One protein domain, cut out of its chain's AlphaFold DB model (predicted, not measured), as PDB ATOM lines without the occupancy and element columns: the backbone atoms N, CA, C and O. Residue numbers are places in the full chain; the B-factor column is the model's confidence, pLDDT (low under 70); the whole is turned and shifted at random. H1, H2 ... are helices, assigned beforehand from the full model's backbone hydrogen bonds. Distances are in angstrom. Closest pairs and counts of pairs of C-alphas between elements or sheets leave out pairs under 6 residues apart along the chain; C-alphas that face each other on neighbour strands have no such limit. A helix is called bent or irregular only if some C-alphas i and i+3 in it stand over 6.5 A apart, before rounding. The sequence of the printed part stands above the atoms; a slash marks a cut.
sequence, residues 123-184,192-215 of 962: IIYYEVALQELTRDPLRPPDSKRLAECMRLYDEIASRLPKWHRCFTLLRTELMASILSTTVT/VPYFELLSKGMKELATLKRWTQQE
ATOM      1  N   ILE A 123     112.823 -10.763 -76.616       80.50
ATOM      2  CA  ILE A 123     112.282 -10.566 -77.968       80.50
ATOM      3  C   ILE A 123     110.761 -10.776 -77.967       80.50
ATOM      4  O   ILE A 123     110.044  -9.969 -78.549       80.50
ATOM      5  N   ILE A 124     110.272 -11.797 -77.254       83.19
ATOM      6  CA  ILE A 124     108.836 -12.106 -77.160       83.19
ATOM      7  C   ILE A 124     108.102 -10.989 -76.406       83.19
ATOM      8  O   ILE A 124     107.032 -10.572 -76.838       83.19
ATOM      9  N   TYR A 125     108.697 -10.444 -75.337       87.88
ATOM     10  CA  TYR A 125     108.143  -9.281 -74.630       87.88
ATOM     11  C   TYR A 125     107.929  -8.083 -75.572       87.88
ATOM     12  O   TYR A 125     106.840  -7.510 -75.609       87.88
ATOM     13  N   TYR A 126     108.943  -7.726 -76.369       86.19
ATOM     14  CA  TYR A 126     108.829  -6.621 -77.324       86.19
ATOM     15  C   TYR A 126     107.851  -6.910 -78.465       86.19
ATOM     16  O   TYR A 126     107.124  -6.008 -78.877       86.19
ATOM     17  N   GLU A 127     107.808  -8.145 -78.964       84.31
ATOM     18  CA  GLU A 127     106.850  -8.551 -79.991       84.31
ATOM     19  C   GLU A 127     105.408  -8.422 -79.484       84.31
ATOM     20  O   GLU A 127     104.594  -7.775 -80.140       84.31
ATOM     21  N   VAL A 128     105.107  -8.942 -78.289       85.25
ATOM     22  CA  VAL A 128     103.781  -8.813 -77.663       85.25
ATOM     23  C   VAL A 128     103.431  -7.342 -77.427       85.25
ATOM     24  O   VAL A 128     102.358  -6.912 -77.837       85.25
ATOM     25  N   ALA A 129     104.338  -6.534 -76.869       85.88
ATOM     26  CA  ALA A 129     104.082  -5.110 -76.633       85.88
ATOM     27  C   ALA A 129     103.781  -4.330 -77.933       85.88
ATOM     28  O   ALA A 129     102.875  -3.493 -77.968       85.88
ATOM     29  N   LEU A 130     104.487  -4.629 -79.031       83.94
ATOM     30  CA  LEU A 130     104.228  -4.025 -80.345       83.94
ATOM     31  C   LEU A 130     102.932  -4.549 -80.992       83.94
ATOM     32  O   LEU A 130     102.214  -3.777 -81.636       83.94
ATOM     33  N   GLN A 131     102.586  -5.825 -80.791       84.75
ATOM     34  CA  GLN A 131     101.298  -6.385 -81.212       84.75
ATOM     35  C   GLN A 131     100.131  -5.750 -80.439       84.75
ATOM     36  O   GLN A 131      99.112  -5.420 -81.039       84.75
ATOM     37  N   GLU A 132     100.270  -5.488 -79.136       86.12
ATOM     38  CA  GLU A 132      99.224  -4.826 -78.346       86.12
ATOM     39  C   GLU A 132      99.023  -3.355 -78.736       86.12
ATOM     40  O   GLU A 132      97.881  -2.903 -78.853       86.12
ATOM     41  N   LEU A 133     100.100  -2.628 -79.052       82.19
ATOM     42  CA  LEU A 133     100.025  -1.260 -79.585       82.19
ATOM     43  C   LEU A 133      99.370  -1.176 -80.978       82.19
ATOM     44  O   LEU A 133      98.825  -0.127 -81.331       82.19
ATOM     45  N   THR A 134      99.393  -2.266 -81.754       78.88
ATOM     46  CA  THR A 134      98.808  -2.363 -83.109       78.88
ATOM     47  C   THR A 134      97.466  -3.110 -83.172       78.88
ATOM     48  O   THR A 134      96.818  -3.116 -84.218       78.88
ATOM     49  N   ARG A 135      96.992  -3.664 -82.046       82.81
ATOM     50  CA  ARG A 135      95.789  -4.521 -81.913       82.81
ATOM     51  C   ARG A 135      94.459  -3.851 -82.278       82.81
ATOM     52  O   ARG A 135      93.459  -4.533 -82.478       82.81
ATOM     53  N   ASP A 136      94.449  -2.525 -82.353       75.81
ATOM     54  CA  ASP A 136      93.320  -1.684 -82.760       75.81
ATOM     55  C   ASP A 136      93.791  -0.736 -83.884       75.81
ATOM     56  O   ASP A 136      94.262   0.374 -83.601       75.81
ATOM     57  N   PRO A 137      93.715  -1.189 -85.154       66.56
ATOM     58  CA  PRO A 137      94.203  -0.453 -86.323       66.56
ATOM     59  C   PRO A 137      93.204   0.585 -86.862       66.56
ATOM     60  O   PRO A 137      93.543   1.332 -87.777       66.56
ATOM     61  N   LEU A 138      91.973   0.631 -86.336       70.25
ATOM     62  CA  LEU A 138      90.951   1.601 -86.749       70.25
ATOM     63  C   LEU A 138      91.067   2.924 -85.982       70.25
ATOM     64  O   LEU A 138      90.692   3.977 -86.502       70.25
ATOM     65  N   ARG A 139      91.605   2.895 -84.759       69.62
ATOM     66  CA  ARG A 139      91.945   4.105 -84.010       69.62
ATOM     67  C   ARG A 139      93.236   4.730 -84.559       69.62
ATOM     68  O   ARG A 139      94.269   4.058 -84.565       69.62
ATOM     69  N   PRO A 140      93.227   6.018 -84.960       68.25
ATOM     70  CA  PRO A 140      94.443   6.694 -85.402       68.25
ATOM     71  C   PRO A 140      95.493   6.703 -84.277       68.25
ATOM     72  O   PRO A 140      95.119   6.788 -83.101       68.25
ATOM     73  N   PRO A 141      96.796   6.628 -84.604       67.62
ATOM     74  CA  PRO A 141      97.849   6.642 -83.597       67.62
ATOM     75  C   PRO A 141      97.801   7.963 -82.825       67.62
ATOM     76  O   PRO A 141      97.884   9.038 -83.412       67.62
ATOM     77  N   ASP A 142      97.650   7.881 -81.506       76.56
ATOM     78  CA  ASP A 142      97.769   9.039 -80.626       76.56
ATOM     79  C   ASP A 142      99.221   9.216 -80.149       76.56
ATOM     80  O   ASP A 142     100.057   8.312 -80.249       76.56
ATOM     81  N   SER A 143      99.533  10.403 -79.625       74.50
ATOM     82  CA  SER A 143     100.879  10.738 -79.145       74.50
ATOM     83  C   SER A 143     101.369   9.812 -78.025       74.50
ATOM     84  O   SER A 143     102.576   9.649 -77.868       74.50
ATOM     85  N   LYS A 144     100.460   9.141 -77.297       80.44
ATOM     86  CA  LYS A 144     100.800   8.136 -76.280       80.44
ATOM     87  C   LYS A 144     101.223   6.810 -76.912       80.44
ATOM     88  O   LYS A 144     102.287   6.310 -76.559       80.44
ATOM     89  N   ARG A 145     100.455   6.275 -77.876       81.38
ATOM     90  CA  ARG A 145     100.855   5.085 -78.658       81.38
ATOM     91  C   ARG A 145     102.211   5.300 -79.327       81.38
ATOM     92  O   ARG A 145     103.065   4.425 -79.244       81.38
ATOM     93  N   LEU A 146     102.441   6.471 -79.934       82.25
ATOM     94  CA  LEU A 146     103.745   6.770 -80.530       82.25
ATOM     95  C   LEU A 146     104.862   6.851 -79.481       82.25
ATOM     96  O   LEU A 146     105.908   6.241 -79.685       82.25
ATOM     97  N   ALA A 147     104.666   7.583 -78.380       82.50
ATOM     98  CA  ALA A 147     105.683   7.691 -77.335       82.50
ATOM     99  C   ALA A 147     106.100   6.307 -76.808       82.50
ATOM    100  O   ALA A 147     107.291   6.057 -76.643       82.50
ATOM    101  N   GLU A 148     105.145   5.388 -76.639       85.81
ATOM    102  CA  GLU A 148     105.421   4.017 -76.208       85.81
ATOM    103  C   GLU A 148     106.136   3.187 -77.288       85.81
ATOM    104  O   GLU A 148     107.126   2.525 -76.980       85.81
ATOM    105  N   CYS A 149     105.750   3.296 -78.569       84.06
ATOM    106  CA  CYS A 149     106.521   2.709 -79.675       84.06
ATOM    107  C   CYS A 149     107.981   3.199 -79.676       84.06
ATOM    108  O   CYS A 149     108.904   2.393 -79.794       84.06
ATOM    109  N   MET A 150     108.212   4.508 -79.506       86.19
ATOM    110  CA  MET A 150     109.563   5.083 -79.473       86.19
ATOM    111  C   MET A 150     110.335   4.723 -78.192       86.19
ATOM    112  O   MET A 150     111.567   4.690 -78.234       86.19
ATOM    113  N   ARG A 151     109.640   4.430 -77.082       91.06
ATOM    114  CA  ARG A 151     110.219   3.930 -75.825       91.06
ATOM    115  C   ARG A 151     110.689   2.484 -75.970       91.06
ATOM    116  O   ARG A 151     111.845   2.198 -75.673       91.06
ATOM    117  N   LEU A 152     109.828   1.594 -76.471       88.25
ATOM    118  CA  LEU A 152     110.175   0.199 -76.776       88.25
ATOM    119  C   LEU A 152     111.340   0.137 -77.774       88.25
ATOM    120  O   LEU A 152     112.269  -0.647 -77.592       88.25
ATOM    121  N   TYR A 153     111.334   1.017 -78.778       87.69
ATOM    122  CA  TYR A 153     112.417   1.155 -79.748       87.69
ATOM    123  C   TYR A 153     113.768   1.488 -79.092       87.69
ATOM    124  O   TYR A 153     114.767   0.832 -79.386       87.69
ATOM    125  N   ASP A 154     113.814   2.482 -78.196       88.00
ATOM    126  CA  ASP A 154     115.044   2.824 -77.464       88.00
ATOM    127  C   ASP A 154     115.492   1.689 -76.544       88.00
ATOM    128  O   ASP A 154     116.689   1.425 -76.420       88.00
ATOM    129  N   GLU A 155     114.545   0.977 -75.933       88.75
ATOM    130  CA  GLU A 155     114.846  -0.156 -75.068       88.75
ATOM    131  C   GLU A 155     115.508  -1.300 -75.860       88.75
ATOM    132  O   GLU A 155     116.584  -1.767 -75.475       88.75
ATOM    133  N   ILE A 156     114.955  -1.663 -77.025       87.06
ATOM    134  CA  ILE A 156     115.549  -2.624 -77.974       87.06
ATOM    135  C   ILE A 156     116.944  -2.157 -78.418       87.06
ATOM    136  O   ILE A 156     117.910  -2.924 -78.361       87.06
ATOM    137  N   ALA A 157     117.072  -0.890 -78.825       86.56
ATOM    138  CA  ALA A 157     118.327  -0.313 -79.302       86.56
ATOM    139  C   ALA A 157     119.421  -0.289 -78.219       86.56
ATOM    140  O   ALA A 157     120.600  -0.478 -78.531       86.56
ATOM    141  N   SER A 158     119.048  -0.090 -76.950       86.19
ATOM    142  CA  SER A 158     119.973  -0.114 -75.809       86.19
ATOM    143  C   SER A 158     120.533  -1.515 -75.536       86.19
ATOM    144  O   SER A 158     121.717  -1.660 -75.234       86.19
ATOM    145  N   ARG A 159     119.715  -2.563 -75.726       85.56
ATOM    146  CA  ARG A 159     120.112  -3.972 -75.558       85.56
ATOM    147  C   ARG A 159     120.929  -4.518 -76.742       85.56
ATOM    148  O   ARG A 159     121.498  -5.601 -76.634       85.56
ATOM    149  N   LEU A 160     121.038  -3.778 -77.853       87.50
ATOM    150  CA  LEU A 160     121.761  -4.174 -79.073       87.50
ATOM    151  C   LEU A 160     122.903  -3.197 -79.441       87.50
ATOM    152  O   LEU A 160     122.941  -2.684 -80.565       87.50
ATOM    153  N   PRO A 161     123.899  -2.961 -78.558       85.69
ATOM    154  CA  PRO A 161     124.892  -1.891 -78.721       85.69
ATOM    155  C   PRO A 161     125.730  -1.986 -80.007       85.69
ATOM    156  O   PRO A 161     126.061  -0.960 -80.598       85.69
ATOM    157  N   LYS A 162     126.010  -3.200 -80.512       88.81
ATOM    158  CA  LYS A 162     126.707  -3.411 -81.802       88.81
ATOM    159  C   LYS A 162     125.964  -2.807 -83.002       88.81
ATOM    160  O   LYS A 162     126.593  -2.471 -83.999       88.81
ATOM    161  N   TRP A 163     124.645  -2.662 -82.896       86.75
ATOM    162  CA  TRP A 163     123.761  -2.120 -83.928       86.75
ATOM    163  C   TRP A 163     123.276  -0.703 -83.606       86.75
ATOM    164  O   TRP A 163     122.508  -0.144 -84.386       86.75
ATOM    165  N   HIS A 164     123.722  -0.102 -82.494       84.00
ATOM    166  CA  HIS A 164     123.192   1.164 -81.981       84.00
ATOM    167  C   HIS A 164     123.150   2.260 -83.053       84.00
ATOM    168  O   HIS A 164     122.110   2.875 -83.233       84.00
ATOM    169  N   ARG A 165     124.213   2.424 -83.857       83.75
ATOM    170  CA  ARG A 165     124.261   3.405 -84.959       83.75
ATOM    171  C   ARG A 165     123.176   3.183 -86.025       83.75
ATOM    172  O   ARG A 165     122.647   4.156 -86.554       83.75
ATOM    173  N   CYS A 166     122.832   1.932 -86.330       85.06
ATOM    174  CA  CYS A 166     121.746   1.602 -87.256       85.06
ATOM    175  C   CYS A 166     120.383   1.937 -86.640       85.06
ATOM    176  O   CYS A 166     119.547   2.533 -87.313       85.06
ATOM    177  N   PHE A 167     120.188   1.631 -85.351       85.62
ATOM    178  CA  PHE A 167     118.991   2.036 -84.609       85.62
ATOM    179  C   PHE A 167     118.879   3.567 -84.471       85.62
ATOM    180  O   PHE A 167     117.790   4.104 -84.619       85.62
ATOM    181  N   THR A 168     119.974   4.309 -84.271       83.62
ATOM    182  CA  THR A 168     119.943   5.783 -84.253       83.62
ATOM    183  C   THR A 168     119.474   6.341 -85.597       83.62
ATOM    184  O   THR A 168     118.601   7.203 -85.615       83.62
ATOM    185  N   LEU A 169     120.007   5.827 -86.714       84.75
ATOM    186  CA  LEU A 169     119.626   6.264 -88.063       84.75
ATOM    187  C   LEU A 169     118.161   5.933 -88.380       84.75
ATOM    188  O   LEU A 169     117.409   6.808 -88.806       84.75
ATOM    189  N   LEU A 170     117.726   4.702 -88.103       83.31
ATOM    190  CA  LEU A 170     116.330   4.293 -88.265       83.31
ATOM    191  C   LEU A 170     115.386   5.092 -87.349       83.31
ATOM    192  O   LEU A 170     114.305   5.464 -87.792       83.31
ATOM    193  N   ARG A 171     115.794   5.441 -86.119       84.56
ATOM    194  CA  ARG A 171     115.042   6.349 -85.236       84.56
ATOM    195  C   ARG A 171     114.908   7.742 -85.844       84.56
ATOM    196  O   ARG A 171     113.815   8.302 -85.806       84.56
ATOM    197  N   THR A 172     115.984   8.307 -86.398       83.38
ATOM    198  CA  THR A 172     115.932   9.632 -87.031       83.38
ATOM    199  C   THR A 172     115.079   9.638 -88.294       83.38
ATOM    200  O   THR A 172     114.296  10.566 -88.453       83.38
ATOM    201  N   GLU A 173     115.139   8.601 -89.134       80.50
ATOM    202  CA  GLU A 173     114.302   8.490 -90.341       80.50
ATOM    203  C   GLU A 173     112.828   8.199 -90.012       80.50
ATOM    204  O   GLU A 173     111.930   8.748 -90.651       80.50
ATOM    205  N   LEU A 174     112.548   7.405 -88.973       80.19
ATOM    206  CA  LEU A 174     111.189   7.159 -88.484       80.19
ATOM    207  C   LEU A 174     110.574   8.440 -87.902       80.19
ATOM    208  O   LEU A 174     109.482   8.841 -88.304       80.19
ATOM    209  N   MET A 175     111.295   9.129 -87.010       78.25
ATOM    210  CA  MET A 175     110.851  10.412 -86.452       78.25
ATOM    211  C   MET A 175     110.762  11.508 -87.516       78.25
ATOM    212  O   MET A 175     109.850  12.327 -87.448       78.25
ATOM    213  N   ALA A 176     111.651  11.521 -88.512       75.25
ATOM    214  CA  ALA A 176     111.511  12.397 -89.669       75.25
ATOM    215  C   ALA A 176     110.210  12.075 -90.410       75.25
ATOM    216  O   ALA A 176     109.364  12.953 -90.514       75.25
ATOM    217  N   SER A 177     109.995  10.826 -90.828       72.25
ATOM    218  CA  SER A 177     108.800  10.392 -91.572       72.25
ATOM    219  C   SER A 177     107.486  10.775 -90.879       72.25
ATOM    220  O   SER A 177     106.573  11.288 -91.524       72.25
ATOM    221  N   ILE A 178     107.407  10.614 -89.554       73.56
ATOM    222  CA  ILE A 178     106.235  10.967 -88.730       73.56
ATOM    223  C   ILE A 178     105.997  12.492 -88.641       73.56
ATOM    224  O   ILE A 178     104.860  12.941 -88.463       73.56
ATOM    225  N   LEU A 179     107.063  13.288 -88.773       68.06
ATOM    226  CA  LEU A 179     107.079  14.753 -88.663       68.06
ATOM    227  C   LEU A 179     107.280  15.472 -90.019       68.06
ATOM    228  O   LEU A 179     107.518  16.681 -90.030       68.06
ATOM    229  N   SER A 180     107.246  14.755 -91.152       58.19
ATOM    230  CA  SER A 180     107.669  15.270 -92.472       58.19
ATOM    231  C   SER A 180     106.539  15.429 -93.498       58.19
ATOM    232  O   SER A 180     106.795  15.909 -94.605       58.19
ATOM    233  N   THR A 181     105.287  15.106 -93.172       51.41
ATOM    234  CA  THR A 181     104.122  15.321 -94.055       51.41
ATOM    235  C   THR A 181     103.603  16.764 -94.014       51.41
ATOM    236  O   THR A 181     102.459  17.048 -93.677       51.41
ATOM    237  N   THR A 182     104.485  17.679 -94.424       52.97
ATOM    238  CA  THR A 182     104.173  18.896 -95.195       52.97
ATOM    239  C   THR A 182     102.864  19.637 -94.871       52.97
ATOM    240  O   THR A 182     101.882  19.521 -95.606       52.97
ATOM    241  N   VAL A 183     102.905  20.549 -93.897       47.47
ATOM    242  CA  VAL A 183     102.021  21.728 -93.889       47.47
ATOM    243  C   VAL A 183     102.866  22.954 -94.232       47.47
ATOM    244  O   VAL A 183     103.695  23.362 -93.434       47.47
ATOM    245  N   THR A 184     102.672  23.447 -95.462       48.22
ATOM    246  CA  THR A 184     103.158  24.703 -96.085       48.22
ATOM    247  C   THR A 184     104.605  25.178 -95.823       48.22
ATOM    248  O   THR A 184     105.069  25.386 -94.709       48.22
ATOM    249  N   VAL A 192     104.259  19.895 -86.361       58.66
ATOM    250  CA  VAL A 192     103.115  19.180 -85.775       58.66
ATOM    251  C   VAL A 192     103.084  17.747 -86.331       58.66
ATOM    252  O   VAL A 192     103.191  17.585 -87.551       58.66
ATOM    253  N   PRO A 193     102.943  16.698 -85.498       65.38
ATOM    254  CA  PRO A 193     102.887  15.325 -85.985       65.38
ATOM    255  C   PRO A 193     101.685  15.067 -86.900       65.38
ATOM    256  O   PRO A 193     100.576  15.546 -86.650       65.38
ATOM    257  N   TYR A 194     101.883  14.240 -87.931       66.12
ATOM    258  CA  TYR A 194     100.868  13.959 -88.957       66.12
ATOM    259  C   TYR A 194      99.502  13.538 -88.393       66.12
ATOM    260  O   TYR A 194      98.450  13.950 -88.881       66.12
ATOM    261  N   PHE A 195      99.513  12.721 -87.343       66.31
ATOM    262  CA  PHE A 195      98.306  12.191 -86.719       66.31
ATOM    263  C   PHE A 195      97.528  13.240 -85.915       66.31
ATOM    264  O   PHE A 195      96.305  13.137 -85.824       66.31
ATOM    265  N   GLU A 196      98.180  14.283 -85.393       69.06
ATOM    266  CA  GLU A 196      97.478  15.388 -84.732       69.06
ATOM    267  C   GLU A 196      96.717  16.220 -85.767       69.06
ATOM    268  O   GLU A 196      95.521  16.457 -85.591       69.06
ATOM    269  N   LEU A 197      97.363  16.538 -86.898       69.25
ATOM    270  CA  LEU A 197      96.736  17.176 -88.064       69.25
ATOM    271  C   LEU A 197      95.557  16.352 -88.602       69.25
ATOM    272  O   LEU A 197      94.475  16.896 -88.816       69.25
ATOM    273  N   LEU A 198      95.726  15.036 -88.755       70.12
ATOM    274  CA  LEU A 198      94.667  14.139 -89.226       70.12
ATOM    275  C   LEU A 198      93.514  14.041 -88.209       70.12
ATOM    276  O   LEU A 198      92.347  14.072 -88.597       70.12
ATOM    277  N   SER A 199      93.808  14.017 -86.903       71.38
ATOM    278  CA  SER A 199      92.781  14.055 -85.851       71.38
ATOM    279  C   SER A 199      92.017  15.384 -85.811       71.38
ATOM    280  O   SER A 199      90.815  15.394 -85.535       71.38
ATOM    281  N   LYS A 200      92.695  16.500 -86.112       76.38
ATOM    282  CA  LYS A 200      92.104  17.836 -86.208       76.38
ATOM    283  C   LYS A 200      91.188  17.923 -87.430       76.38
ATOM    284  O   LYS A 200      90.008  18.204 -87.253       76.38
ATOM    285  N   GLY A 201      91.672  17.541 -88.613       74.69
ATOM    286  CA  GLY A 201      90.869  17.505 -89.839       74.69
ATOM    287  C   GLY A 201      89.640  16.590 -89.734       74.69
ATOM    288  O   GLY A 201      88.560  16.954 -90.190       74.69
ATOM    289  N   MET A 202      89.751  15.440 -89.057       75.56
ATOM    290  CA  MET A 202      88.602  14.559 -88.791       75.56
ATOM    291  C   MET A 202      87.569  15.182 -87.836       75.56
ATOM    292  O   MET A 202      86.369  14.982 -88.028       75.56
ATOM    293  N   LYS A 203      88.000  15.962 -86.832       77.38
ATOM    294  CA  LYS A 203      87.091  16.734 -85.963       77.38
ATOM    295  C   LYS A 203      86.424  17.876 -86.730       77.38
ATOM    296  O   LYS A 203      85.207  18.008 -86.658       77.38
ATOM    297  N   GLU A 204      87.196  18.640 -87.500       77.00
ATOM    298  CA  GLU A 204      86.715  19.765 -88.313       77.00
ATOM    299  C   GLU A 204      85.683  19.304 -89.352       77.00
ATOM    300  O   GLU A 204      84.599  19.881 -89.457       77.00
ATOM    301  N   LEU A 205      85.950  18.187 -90.037       76.69
ATOM    302  CA  LEU A 205      85.024  17.562 -90.981       76.69
ATOM    303  C   LEU A 205      83.760  17.009 -90.296       76.69
ATOM    304  O   LEU A 205      82.684  17.029 -90.894       76.69
ATOM    305  N   ALA A 206      83.844  16.567 -89.037       74.81
ATOM    306  CA  ALA A 206      82.671  16.185 -88.251       74.81
ATOM    307  C   ALA A 206      81.825  17.401 -87.823       74.81
ATOM    308  O   ALA A 206      80.597  17.329 -87.874       74.81
ATOM    309  N   THR A 207      82.440  18.534 -87.460       76.06
ATOM    310  CA  THR A 207      81.708  19.789 -87.199       76.06
ATOM    311  C   THR A 207      81.071  20.370 -88.462       76.06
ATOM    312  O   THR A 207      79.901  20.739 -88.418       76.06
ATOM    313  N   LEU A 208      81.772  20.358 -89.602       70.31
ATOM    314  CA  LEU A 208      81.235  20.798 -90.898       70.31
ATOM    315  C   LEU A 208      80.040  19.944 -91.352       70.31
ATOM    316  O   LEU A 208      79.059  20.477 -91.872       70.31
ATOM    317  N   LYS A 209      80.078  18.627 -91.100       75.38
ATOM    318  CA  LYS A 209      78.936  17.730 -91.341       75.38
ATOM    319  C   LYS A 209      77.745  18.003 -90.419       75.38
ATOM    320  O   LYS A 209      76.620  17.854 -90.871       75.38
ATOM    321  N   ARG A 210      77.960  18.428 -89.168       75.69
ATOM    322  CA  ARG A 210      76.853  18.854 -88.287       75.69
ATOM    323  C   ARG A 210      76.237  20.167 -88.755       75.69
ATOM    324  O   ARG A 210      75.022  20.226 -88.888       75.69
ATOM    325  N   TRP A 211      77.053  21.172 -89.078       66.31
ATOM    326  CA  TRP A 211      76.566  22.452 -89.614       66.31
ATOM    327  C   TRP A 211      75.708  22.246 -90.869       66.31
ATOM    328  O   TRP A 211      74.550  22.645 -90.887       66.31
ATOM    329  N   THR A 212      76.209  21.497 -91.857       65.69
ATOM    330  CA  THR A 212      75.461  21.190 -93.096       65.69
ATOM    331  C   THR A 212      74.270  20.229 -92.921       65.69
ATOM    332  O   THR A 212      73.541  19.995 -93.882       65.69
ATOM    333  N   GLN A 213      74.041  19.686 -91.717       67.81
ATOM    334  CA  GLN A 213      72.849  18.896 -91.368       67.81
ATOM    335  C   GLN A 213      71.859  19.640 -90.457       67.81
ATOM    336  O   GLN A 213      70.685  19.282 -90.439       67.81
ATOM    337  N   GLN A 214      72.304  20.651 -89.705       64.25
ATOM    338  CA  GLN A 214      71.441  21.481 -88.854       64.25
ATOM    339  C   GLN A 214      70.925  22.719 -89.598       64.25
ATOM    340  O   GLN A 214      69.778  23.113 -89.409       64.25
ATOM    341  N   GLU A 215      71.736  23.299 -90.483       55.91
ATOM    342  CA  GLU A 215      71.354  24.420 -91.340       55.91
ATOM    343  C   GLU A 215      70.929  23.897 -92.718       55.91
ATOM    344  O   GLU A 215      71.728  23.816 -93.653       55.91
TER     345      GLU A 215
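What this domain is: This is residues 123 to 184 and 192 to 215 of the 962 residues of the protein "Hypothetical protein" of Eutreptiella gymnastica (UniProt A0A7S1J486). Three helices, H1, H2 and H3, fold back and forth side by side as a body, with H2 between the other two, and from it a long arm sticks out, residues 200 to 215, of which 200 to 214 belong to the helix H4. H4 meets this body loosely, near the last residue of H3. The printed part has 86 residues with four named helices, in the order H1, H2, H3, H4, and no named strand; the class is all helix. The whole is loose, with a radius of gyration of the C-alphas of 17.4 A, and flat, spanning 62 by 32 by 13 A.

Where its parts are: H4, residues 194 to 214, is 30.4 A long, from C-alpha 194 at (100.868, 13.959, -88.957) to C-alpha 214 at (71.441, 21.481, -88.854). H3, residues 161 to 178, is 24.8 A long and has a kink of 29 degrees near residue 168; it is irregular, with C-alphas 162 and 165 7.9 A apart. H2, residues 143 to 159, is 24.5 A long. H1, residues 123 to 134, begins at C-alpha 123 at (112.282, -10.566, -77.968).

How they stand to each other: H4 and H3 are close but not clearly touching; their closest C-alphas, of Tyr 194 and Ile 178, are 6.1 A apart. H4 is apart from H1, and only just apart from H2, at 8.0 A. H3 and H2 form a helical hairpin with a shallow tilt of 18 degrees, opposite ways. Residues 163 to 171 of H3 touch residues 153 to 158 of H2, the closest C-alphas being those of His 164 and Ala 157, 5.7 A apart. H2 and H1, also a helical hairpin, touch at a shallow tilt of 13 degrees, opposite ways; their closest C-alphas, of Arg 145 and Leu 133, are 6.5 A apart. H1 and H3 are apart. O i to N i+4 pairs are within hydrogen-bond range throughout H1, H2 and H4, and in 12 of 14 cases in H3.

The domain as a whole: The C-alphas of Lys 162 and Glu 215, the two farthest apart, are 62.7 A apart. Residues 185 to 191 are not printed, with 11.7 A between C-alphas 184 and 192 in the link across the cut. The link from H2 to H3 is tight and that from H1 to H2 short. Mean pLDDT of the printed part is 76.9; it is under 70 at residues 137, 139 to 141, 179 to 184, 192 to 197 and 211 to 215.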